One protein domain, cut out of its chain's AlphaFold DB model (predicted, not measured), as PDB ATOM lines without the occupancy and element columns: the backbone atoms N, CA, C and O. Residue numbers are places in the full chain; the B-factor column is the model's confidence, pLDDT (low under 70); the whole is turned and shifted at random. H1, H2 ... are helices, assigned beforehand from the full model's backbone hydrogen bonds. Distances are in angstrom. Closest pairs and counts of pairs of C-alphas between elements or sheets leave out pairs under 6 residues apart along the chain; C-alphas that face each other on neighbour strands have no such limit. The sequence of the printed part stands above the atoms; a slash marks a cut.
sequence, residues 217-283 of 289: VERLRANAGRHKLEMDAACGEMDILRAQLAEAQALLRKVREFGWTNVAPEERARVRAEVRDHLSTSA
ATOM      1  N   VAL A 217     241.130  49.058 -71.514       84.19
ATOM      2  CA  VAL A 217     242.266  48.374 -72.140       84.19
ATOM      3  C   VAL A 217     243.567  48.704 -71.412       84.19
ATOM      4  O   VAL A 217     244.328  47.789 -71.091       84.19
ATOM      5  N   GLU A 218     243.818  49.976 -71.095       92.75
ATOM      6  CA  GLU A 218     245.020  50.356 -70.342       92.75
ATOM      7  C   GLU A 218     245.011  49.800 -68.914       92.75
ATOM      8  O   GLU A 218     246.039  49.319 -68.431       92.75
ATOM      9  N   ARG A 219     243.849  49.766 -68.249       93.06
ATOM     10  CA  ARG A 219     243.705  49.135 -66.929       93.06
ATOM     11  C   ARG A 219     244.047  47.647 -66.980       93.06
ATOM     12  O   ARG A 219     244.802  47.164 -66.137       93.06
ATOM     13  N   LEU A 220     243.533  46.923 -67.973       87.81
ATOM     14  CA  LEU A 220     243.816  45.500 -68.154       87.81
ATOM     15  C   LEU A 220     245.292  45.248 -68.472       87.81
ATOM     16  O   LEU A 220     245.876  44.324 -67.908       87.81
ATOM     17  N   ARG A 221     245.928  46.091 -69.295       89.88
ATOM     18  CA  ARG A 221     247.378  46.015 -69.543       89.88
ATOM     19  C   ARG A 221     248.186  46.253 -68.273       89.88
ATOM     20  O   ARG A 221     249.114  45.496 -68.000       89.88
ATOM     21  N   ALA A 222     247.816  47.248 -67.469       93.75
ATOM     22  CA  ALA A 222     248.465  47.503 -66.188       93.75
ATOM     23  C   ALA A 222     248.293  46.322 -65.219       93.75
ATOM     24  O   ALA A 222     249.242  45.948 -64.531       93.75
ATOM     25  N   ASN A 223     247.109  45.705 -65.176       92.31
ATOM     26  CA  ASN A 223     246.855  44.512 -64.365       92.31
ATOM     27  C   ASN A 223     247.699  43.320 -64.837       92.31
ATOM     28  O   ASN A 223     248.330  42.662 -64.015       92.31
ATOM     29  N   ALA A 224     247.757  43.079 -66.150       91.06
ATOM     30  CA  ALA A 224     248.583  42.028 -66.735       91.06
ATOM     31  C   ALA A 224     250.077  42.252 -66.446       91.06
ATOM     32  O   ALA A 224     250.785  41.305 -66.117       91.06
ATOM     33  N   GLY A 225     250.544  43.504 -66.495       94.62
ATOM     34  CA  GLY A 225     251.908  43.870 -66.116       94.62
ATOM     35  C   GLY A 225     252.223  43.557 -64.652       94.62
ATOM     36  O   GLY A 225     253.268  42.979 -64.367       94.62
ATOM     37  N   ARG A 226     251.306  43.867 -63.722       95.44
ATOM     38  CA  ARG A 226     251.477  43.521 -62.300       95.44
ATOM     39  C   ARG A 226     251.504  42.014 -62.075       95.44
ATOM     40  O   ARG A 226     252.420  41.532 -61.425       95.44
ATOM     41  N   HIS A 227     250.573  41.276 -62.678       91.31
ATOM     42  CA  HIS A 227     250.568  39.818 -62.574       91.31
ATOM     43  C   HIS A 227     251.828  39.184 -63.154       91.31
ATOM     44  O   HIS A 227     252.349  38.241 -62.570       91.31
ATOM     45  N   LYS A 228     252.359  39.713 -64.261       92.38
ATOM     46  CA  LYS A 228     253.636  39.245 -64.801       92.38
ATOM     47  C   LYS A 228     254.766  39.432 -63.785       92.38
ATOM     48  O   LYS A 228     255.478  38.480 -63.506       92.38
ATOM     49  N   LEU A 229     254.882  40.619 -63.186       93.81
ATOM     50  CA  LEU A 229     255.900  40.890 -62.164       93.81
ATOM     51  C   LEU A 229     255.742  39.998 -60.924       93.81
ATOM     52  O   LEU A 229     256.737  39.527 -60.381       93.81
ATOM     53  N   GLU A 230     254.507  39.746 -60.486       94.81
ATOM     54  CA  GLU A 230     254.212  38.820 -59.385       94.81
ATOM     55  C   GLU A 230     254.628  37.383 -59.726       94.81
ATOM     56  O   GLU A 230     255.242  36.712 -58.898       94.81
ATOM     57  N   MET A 231     254.334  36.916 -60.944       92.56
ATOM     58  CA  MET A 231     254.740  35.588 -61.401       92.56
ATOM     59  C   MET A 231     256.258  35.466 -61.536       92.56
ATOM     60  O   MET A 231     256.816  34.476 -61.075       92.56
ATOM     61  N   ASP A 232     256.931  36.468 -62.103       92.06
ATOM     62  CA  ASP A 232     258.391  36.485 -62.233       92.06
ATOM     63  C   ASP A 232     259.062  36.456 -60.846       92.06
ATOM     64  O   ASP A 232     260.018  35.707 -60.628       92.06
ATOM     65  N   ALA A 233     258.519  37.197 -59.871       94.25
ATOM     66  CA  ALA A 233     258.988  37.162 -58.486       94.25
ATOM     67  C   ALA A 233     258.768  35.787 -57.829       94.25
ATOM     68  O   ALA A 233     259.680  35.264 -57.188       94.25
ATOM     69  N   ALA A 234     257.595  35.177 -58.019       94.31
ATOM     70  CA  ALA A 234     257.297  33.844 -57.496       94.31
ATOM     71  C   ALA A 234     258.195  32.760 -58.120       94.31
ATOM     72  O   ALA A 234     258.672  31.875 -57.411       94.31
ATOM     73  N   CYS A 235     258.476  32.844 -59.424       94.06
ATOM     74  CA  CYS A 235     259.437  31.969 -60.094       94.06
ATOM     75  C   CYS A 235     260.844  32.125 -59.498       94.06
ATOM     76  O   CYS A 235     261.476  31.122 -59.171       94.06
ATOM     77  N   GLY A 236     261.297  33.362 -59.267       94.56
ATOM     78  CA  GLY A 236     262.575  33.622 -58.600       94.56
ATOM     79  C   GLY A 236     262.647  33.026 -57.189       94.56
ATOM     80  O   GLY A 236     263.643  32.399 -56.830       94.56
ATOM     81  N   GLU A 237     261.576  33.148 -56.398       94.88
ATOM     82  CA  GLU A 237     261.483  32.509 -55.077       94.88
ATOM     83  C   GLU A 237     261.527  30.975 -55.177       94.88
ATOM     84  O   GLU A 237     262.233  30.324 -54.404       94.88
ATOM     85  N   MET A 238     260.833  30.380 -56.152       94.88
ATOM     86  CA  MET A 238     260.875  28.933 -56.384       94.88
ATOM     87  C   MET A 238     262.277  28.431 -56.737       94.88
ATOM     88  O   MET A 238     262.675  27.369 -56.254       94.88
ATOM     89  N   ASP A 239     263.031  29.163 -57.554       95.19
ATOM     90  CA  ASP A 239     264.385  28.762 -57.941       95.19
ATOM     91  C   ASP A 239     265.366  28.847 -56.765       95.19
ATOM     92  O   ASP A 239     266.175  27.935 -56.573       95.19
ATOM     93  N   ILE A 240     265.225  29.860 -55.902       92.38
ATOM     94  CA  ILE A 240     265.970  29.946 -54.636       92.38
ATOM     95  C   ILE A 240     265.655  28.738 -53.743       92.38
ATOM     96  O   ILE A 240     266.570  28.077 -53.248       92.38
ATOM     97  N   LEU A 241     264.374  28.402 -53.568       91.12
ATOM     98  CA  LEU A 241     263.961  27.257 -52.747       91.12
ATOM     99  C   LEU A 241     264.458  25.922 -53.320       91.12
ATOM    100  O   LEU A 241     264.857  25.031 -52.567       91.12
ATOM    101  N   ARG A 242     264.473  25.768 -54.649       94.50
ATOM    102  CA  ARG A 242     265.033  24.581 -55.316       94.50
ATOM    103  C   ARG A 242     266.534  24.450 -55.078       94.50
ATOM    104  O   ARG A 242     266.990  23.341 -54.803       94.50
ATOM    105  N   ALA A 243     267.283  25.551 -55.149       93.19
ATOM    106  CA  ALA A 243     268.712  25.558 -54.844       93.19
ATOM    107  C   ALA A 243     268.978  25.146 -53.386       93.19
ATOM    108  O   ALA A 243     269.759  24.226 -53.141       93.19
ATOM    109  N   GLN A 244     268.242  25.723 -52.431       91.50
ATOM    110  CA  GLN A 244     268.338  25.355 -51.012       91.50
ATOM    111  C   GLN A 244     268.016  23.873 -50.769       91.50
ATOM    112  O   GLN A 244     268.713  23.186 -50.021       91.50
ATOM    113  N   LEU A 245     266.980  23.343 -51.430       94.31
ATOM    114  CA  LEU A 245     266.631  21.926 -51.332       94.31
ATOM    115  C   LEU A 245     267.744  21.024 -51.885       94.31
ATOM    116  O   LEU A 245     268.039  19.985 -51.291       94.31
ATOM    117  N   ALA A 246     268.369  21.409 -52.999       95.06
ATOM    118  CA  ALA A 246     269.475  20.663 -53.590       95.06
ATOM    119  C   ALA A 246     270.709  20.631 -52.669       95.06
ATOM    120  O   ALA A 246     271.313  19.567 -52.492       95.06
ATOM    121  N   GLU A 247     271.048  21.756 -52.031       93.50
ATOM    122  CA  GLU A 247     272.125  21.846 -51.033       93.50
ATOM    123  C   GLU A 247     271.840  20.954 -49.816       93.50
ATOM    124  O   GLU A 247     272.668  20.115 -49.442       93.50
ATOM    125  N   ALA A 248     270.626  21.030 -49.263       91.50
ATOM    126  CA  ALA A 248     270.207  20.185 -48.146       91.50
ATOM    127  C   ALA A 248     270.281  18.685 -48.495       91.50
ATOM    128  O   ALA A 248     270.782  17.874 -47.710       91.50
ATOM    129  N   GLN A 249     269.833  18.299 -49.694       95.38
ATOM    130  CA  GLN A 249     269.930  16.918 -50.176       95.38
ATOM    131  C   GLN A 249     271.384  16.460 -50.348       95.38
ATOM    132  O   GLN A 249     271.710  15.314 -50.022       95.38
ATOM    133  N   ALA A 250     272.275  17.329 -50.831       92.31
ATOM    134  CA  ALA A 250     273.700  17.029 -50.930       92.31
ATOM    135  C   ALA A 250     274.324  16.786 -49.546       92.31
ATOM    136  O   ALA A 250     275.051  15.804 -49.366       92.31
ATOM    137  N   LEU A 251     273.970  17.604 -48.551       91.81
ATOM    138  CA  LEU A 251     274.452  17.450 -47.181       91.81
ATOM    139  C   LEU A 251     273.947  16.155 -46.527       91.81
ATOM    140  O   LEU A 251     274.715  15.447 -45.873       91.81
ATOM    141  N   LEU A 252     272.684  15.785 -46.761       92.69
ATOM    142  CA  LEU A 252     272.128  14.512 -46.293       92.69
ATOM    143  C   LEU A 252     272.833  13.303 -46.918       92.69
ATOM    144  O   LEU A 252     273.108  12.331 -46.213       92.69
ATOM    145  N   ARG A 253     273.168  13.357 -48.217       92.94
ATOM    146  CA  ARG A 253     273.970  12.305 -48.868       92.94
ATOM    147  C   ARG A 253     275.345  12.180 -48.220       92.94
ATOM    148  O   ARG A 253     275.714  11.081 -47.821       92.94
ATOM    149  N   LYS A 254     276.036  13.303 -48.003       88.62
ATOM    150  CA  LYS A 254     277.335  13.351 -47.315       88.62
ATOM    151  C   LYS A 254     277.257  12.713 -45.921       88.62
ATOM    152  O   LYS A 254     278.048  11.833 -45.598       88.62
ATOM    153  N   VAL A 255     276.256  13.081 -45.115       91.31
ATOM    154  CA  VAL A 255     276.002  12.504 -43.778       91.31
ATOM    155  C   VAL A 255     275.718  10.999 -43.832       91.31
ATOM    156  O   VAL A 255     276.163  10.264 -42.949       91.31
ATOM    157  N   ARG A 256     274.983  10.535 -44.849       91.38
ATOM    158  CA  ARG A 256     274.645   9.118 -45.044       91.38
ATOM    159  C   ARG A 256     275.853   8.283 -45.470       91.38
ATOM    160  O   ARG A 256     275.982   7.147 -45.029       91.38
ATOM    161  N   GLU A 257     276.699   8.825 -46.340       88.38
ATOM    162  CA  GLU A 257     277.876   8.142 -46.887       88.38
ATOM    163  C   GLU A 257     279.041   8.092 -45.898       88.38
ATOM    164  O   GLU A 257     279.893   7.206 -45.986       88.38
ATOM    165  N   PHE A 258     279.066   8.993 -44.913       84.12
ATOM    166  CA  PHE A 258     280.041   8.912 -43.841       84.12
ATOM    167  C   PHE A 258     279.857   7.622 -43.032       84.12
ATOM    168  O   PHE A 258     278.941   7.474 -42.226       84.12
ATOM    169  N   GLY A 259     280.802   6.694 -43.185       82.56
ATOM    170  CA  GLY A 259     281.022   5.611 -42.234       82.56
ATOM    171  C   GLY A 259     281.552   6.188 -40.924       82.56
ATOM    172  O   GLY A 259     282.758   6.169 -40.692       82.56
ATOM    173  N   TRP A 260     280.660   6.737 -40.089       83.31
ATOM    174  CA  TRP A 260     280.950   7.557 -38.897       83.31
ATOM    175  C   TRP A 260     281.968   6.966 -37.908       83.31
ATOM    176  O   TRP A 260     282.525   7.703 -37.086       83.31
ATOM    177  N   THR A 261     282.213   5.659 -37.979       85.56
ATOM    178  CA  THR A 261     283.219   4.926 -37.204       85.56
ATOM    179  C   THR A 261     284.659   5.227 -37.631       85.56
ATOM    180  O   THR A 261     285.544   5.181 -36.785       85.56
ATOM    181  N   ASN A 262     284.896   5.588 -38.897       89.94
ATOM    182  CA  ASN A 262     286.234   5.781 -39.477       89.94
ATOM    183  C   ASN A 262     286.576   7.256 -39.759       89.94
ATOM    184  O   ASN A 262     287.609   7.557 -40.351       89.94
ATOM    185  N   VAL A 263     285.705   8.186 -39.361       89.62
ATOM    186  CA  VAL A 263     285.856   9.620 -39.634       89.62
ATOM    187  C   VAL A 263     286.568  10.300 -38.471       89.62
ATOM    188  O   VAL A 263     286.166  10.142 -37.313       89.62
ATOM    189  N   ALA A 264     287.596  11.097 -38.773       94.06
ATOM    190  CA  ALA A 264     288.310  11.883 -37.773       94.06
ATOM    191  C   ALA A 264     287.335  12.765 -36.954       94.06
ATOM    192  O   ALA A 264     286.374  13.308 -37.509       94.06
ATOM    193  N   PRO A 265     287.539  12.935 -35.633       93.19
ATOM    194  CA  PRO A 265     286.667  13.760 -34.792       93.19
ATOM    195  C   PRO A 265     286.464  15.192 -35.309       93.19
ATOM    196  O   PRO A 265     285.349  15.704 -35.232       93.19
ATOM    197  N   GLU A 266     287.508  15.800 -35.873       95.19
ATOM    198  CA  GLU A 266     287.481  17.157 -36.433       95.19
ATOM    199  C   GLU A 266     286.541  17.265 -37.639       95.19
ATOM    200  O   GLU A 266     285.700  18.160 -37.704       95.19
ATOM    201  N   GLU A 267     286.603  16.293 -38.549       91.19
ATOM    202  CA  GLU A 267     285.729  16.227 -39.720       91.19
ATOM    203  C   GLU A 267     284.258  16.058 -39.306       91.19
ATOM    204  O   GLU A 267     283.367  16.720 -39.837       91.19
ATOM    205  N   ARG A 268     283.992  15.245 -38.274       90.69
ATOM    206  CA  ARG A 268     282.640  15.098 -37.708       90.69
ATOM    207  C   ARG A 268     282.130  16.398 -37.090       90.69
ATOM    208  O   ARG A 268     280.944  16.704 -37.222       90.69
ATOM    209  N   ALA A 269     282.993  17.148 -36.407       92.75
ATOM    210  CA  ALA A 269     282.637  18.445 -35.842       92.75
ATOM    211  C   ALA A 269     282.315  19.462 -36.947       92.75
ATOM    212  O   ALA A 269     281.305  20.157 -36.842       92.75
ATOM    213  N   ARG A 270     283.099  19.475 -38.033       94.00
ATOM    214  CA  ARG A 270     282.865  20.328 -39.205       94.00
ATOM    215  C   ARG A 270     281.519  20.042 -39.869       94.00
ATOM    216  O   ARG A 270     280.728  20.960 -40.036       94.00
ATOM    217  N   VAL A 271     281.220  18.778 -40.175       91.19
ATOM    218  CA  VAL A 271     279.939  18.392 -40.803       91.19
ATOM    219  C   VAL A 271     278.751  18.719 -39.895       91.19
ATOM    220  O   VAL A 271     277.711  19.166 -40.368       91.19
ATOM    221  N   ARG A 272     278.883  18.550 -38.572       91.88
ATOM    222  CA  ARG A 272     277.829  18.947 -37.622       91.88
ATOM    223  C   ARG A 272     277.613  20.459 -37.571       91.88
ATOM    224  O   ARG A 272     276.475  20.875 -37.376       91.88
ATOM    225  N   ALA A 273     278.676  21.252 -37.695       94.31
ATOM    226  CA  ALA A 273     278.566  22.705 -37.788       94.31
ATOM    227  C   ALA A 273     277.855  23.109 -39.090       94.31
ATOM    228  O   ALA A 273     276.877  23.837 -39.029       94.31
ATOM    229  N   GLU A 274     278.244  22.521 -40.224       93.38
ATOM    230  CA  GLU A 274     277.621  22.739 -41.540       93.38
ATOM    231  C   GLU A 274     276.111  22.421 -41.527       93.38
ATOM    232  O   GLU A 274     275.294  23.230 -41.957       93.38
ATOM    233  N   VAL A 275     275.716  21.281 -40.942       92.44
ATOM    234  CA  VAL A 275     274.297  20.911 -40.765       92.44
ATOM    235  C   VAL A 275     273.560  21.900 -39.870       92.44
ATOM    236  O   VAL A 275     272.419  22.251 -40.158       92.44
ATOM    237  N   ARG A 276     274.183  22.347 -38.776       93.69
ATOM    238  CA  ARG A 276     273.561  23.315 -37.870       93.69
ATOM    239  C   ARG A 276     273.321  24.645 -38.575       93.69
ATOM    240  O   ARG A 276     272.214  25.157 -38.480       93.69
ATOM    241  N   ASP A 277     274.317  25.153 -39.292       90.81
ATOM    242  CA  ASP A 277     274.224  26.431 -39.994       90.81
ATOM    243  C   ASP A 277     273.127  26.386 -41.067       90.81
ATOM    244  O   ASP A 277     272.292  27.286 -41.113       90.81
ATOM    245  N   HIS A 278     273.036  25.300 -41.847       88.62
ATOM    246  CA  HIS A 278     271.942  25.097 -42.809       88.62
ATOM    247  C   HIS A 278     270.552  25.021 -42.160       88.62
ATOM    248  O   HIS A 278     269.578  25.543 -42.701       88.62
ATOM    249  N   LEU A 279     270.425  24.374 -40.998       87.81
ATOM    250  CA  LEU A 279     269.146  24.325 -40.284       87.81
ATOM    251  C   LEU A 279     268.771  25.689 -39.690       87.81
ATOM    252  O   LEU A 279     267.589  26.021 -39.638       87.81
ATOM    253  N   SER A 280     269.756  26.483 -39.268       88.81
ATOM    254  CA  SER A 280     269.540  27.836 -38.758       88.81
ATOM    255  C   SER A 280     269.112  28.811 -39.856       88.81
ATOM    256  O   SER A 280     268.190  29.586 -39.628       88.81
ATOM    257  N   THR A 281     269.702  28.746 -41.053       84.06
ATOM    258  CA  THR A 281     269.306  29.613 -42.176       84.06
ATOM    259  C   THR A 281     267.929  29.268 -42.743       84.06
ATOM    260  O   THR A 281     267.238  30.149 -43.246       84.06
ATOM    261  N   SER A 282     267.494  28.009 -42.633       75.81
ATOM    262  CA  SER A 282     266.176  27.566 -43.108       75.81
ATOM    263  C   SER A 282     265.020  27.894 -42.150       75.81
ATOM    264  O   SER A 282     263.861  27.754 -42.544       75.81
ATOM    265  N   ALA A 283     265.297  28.269 -40.896       71.38
ATOM    266  CA  ALA A 283     264.283  28.400 -39.847       71.38
ATOM    267  C   ALA A 283     263.694  29.813 -39.690       71.38
ATOM    268  O   ALA A 283     262.761  29.983 -38.906       71.38
TER     269      ALA A 283
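Overview. This is residues 217 to 283 of the 289 residues of an uncharacterized protein of Pseudomonas sp. LAMO17WK12:I3 (UniProt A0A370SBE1). From Val 217 one long straight helix, H1, runs nearly the full length, and a shorter helix, H2, folds back along its last part in a lopsided, loosely joined helical hairpin. Residues 217 to 240 of H1 stick out as a free arm, which makes much of the length. The printed part has 67 residues with two named helices, H1 then H2, no named strand, and is all helix. It is extended, with a radius of gyration of the C-alphas of 20.5 A and spans of 69 by 19 by 12 A.

Arrangement. Look at H1, residues 217 to 257, and H2, residues 265 to 281, a hairpin at a shallow tilt of 19 degrees, opposite ways. They only just touch, with 3 pairs of C-alphas within 8 A, through residues 248 to 255 of H1 and 271 to 278 of H2 alone; the closest C-alphas, of Leu 251 and Val 275, are 7.3 A apart. In H1 and H2 every O i to N i+4 pair is within hydrogen-bond range.

Along the chain. Find C-alpha 217 at (242.266, 48.374, -72.140); H1 runs 59.4 A to C-alpha 257. H2 runs 24.6 A from C-alpha 265 to C-alpha 281 at (269.306, 29.613, -42.176).

Size, cuts and confidence. The C-alphas farthest apart, of Val 217 and Asn 262, are 69.4 A apart. The link of 7 residues is short, the printed part has no cut, and no printed residue is under 70 in pLDDT.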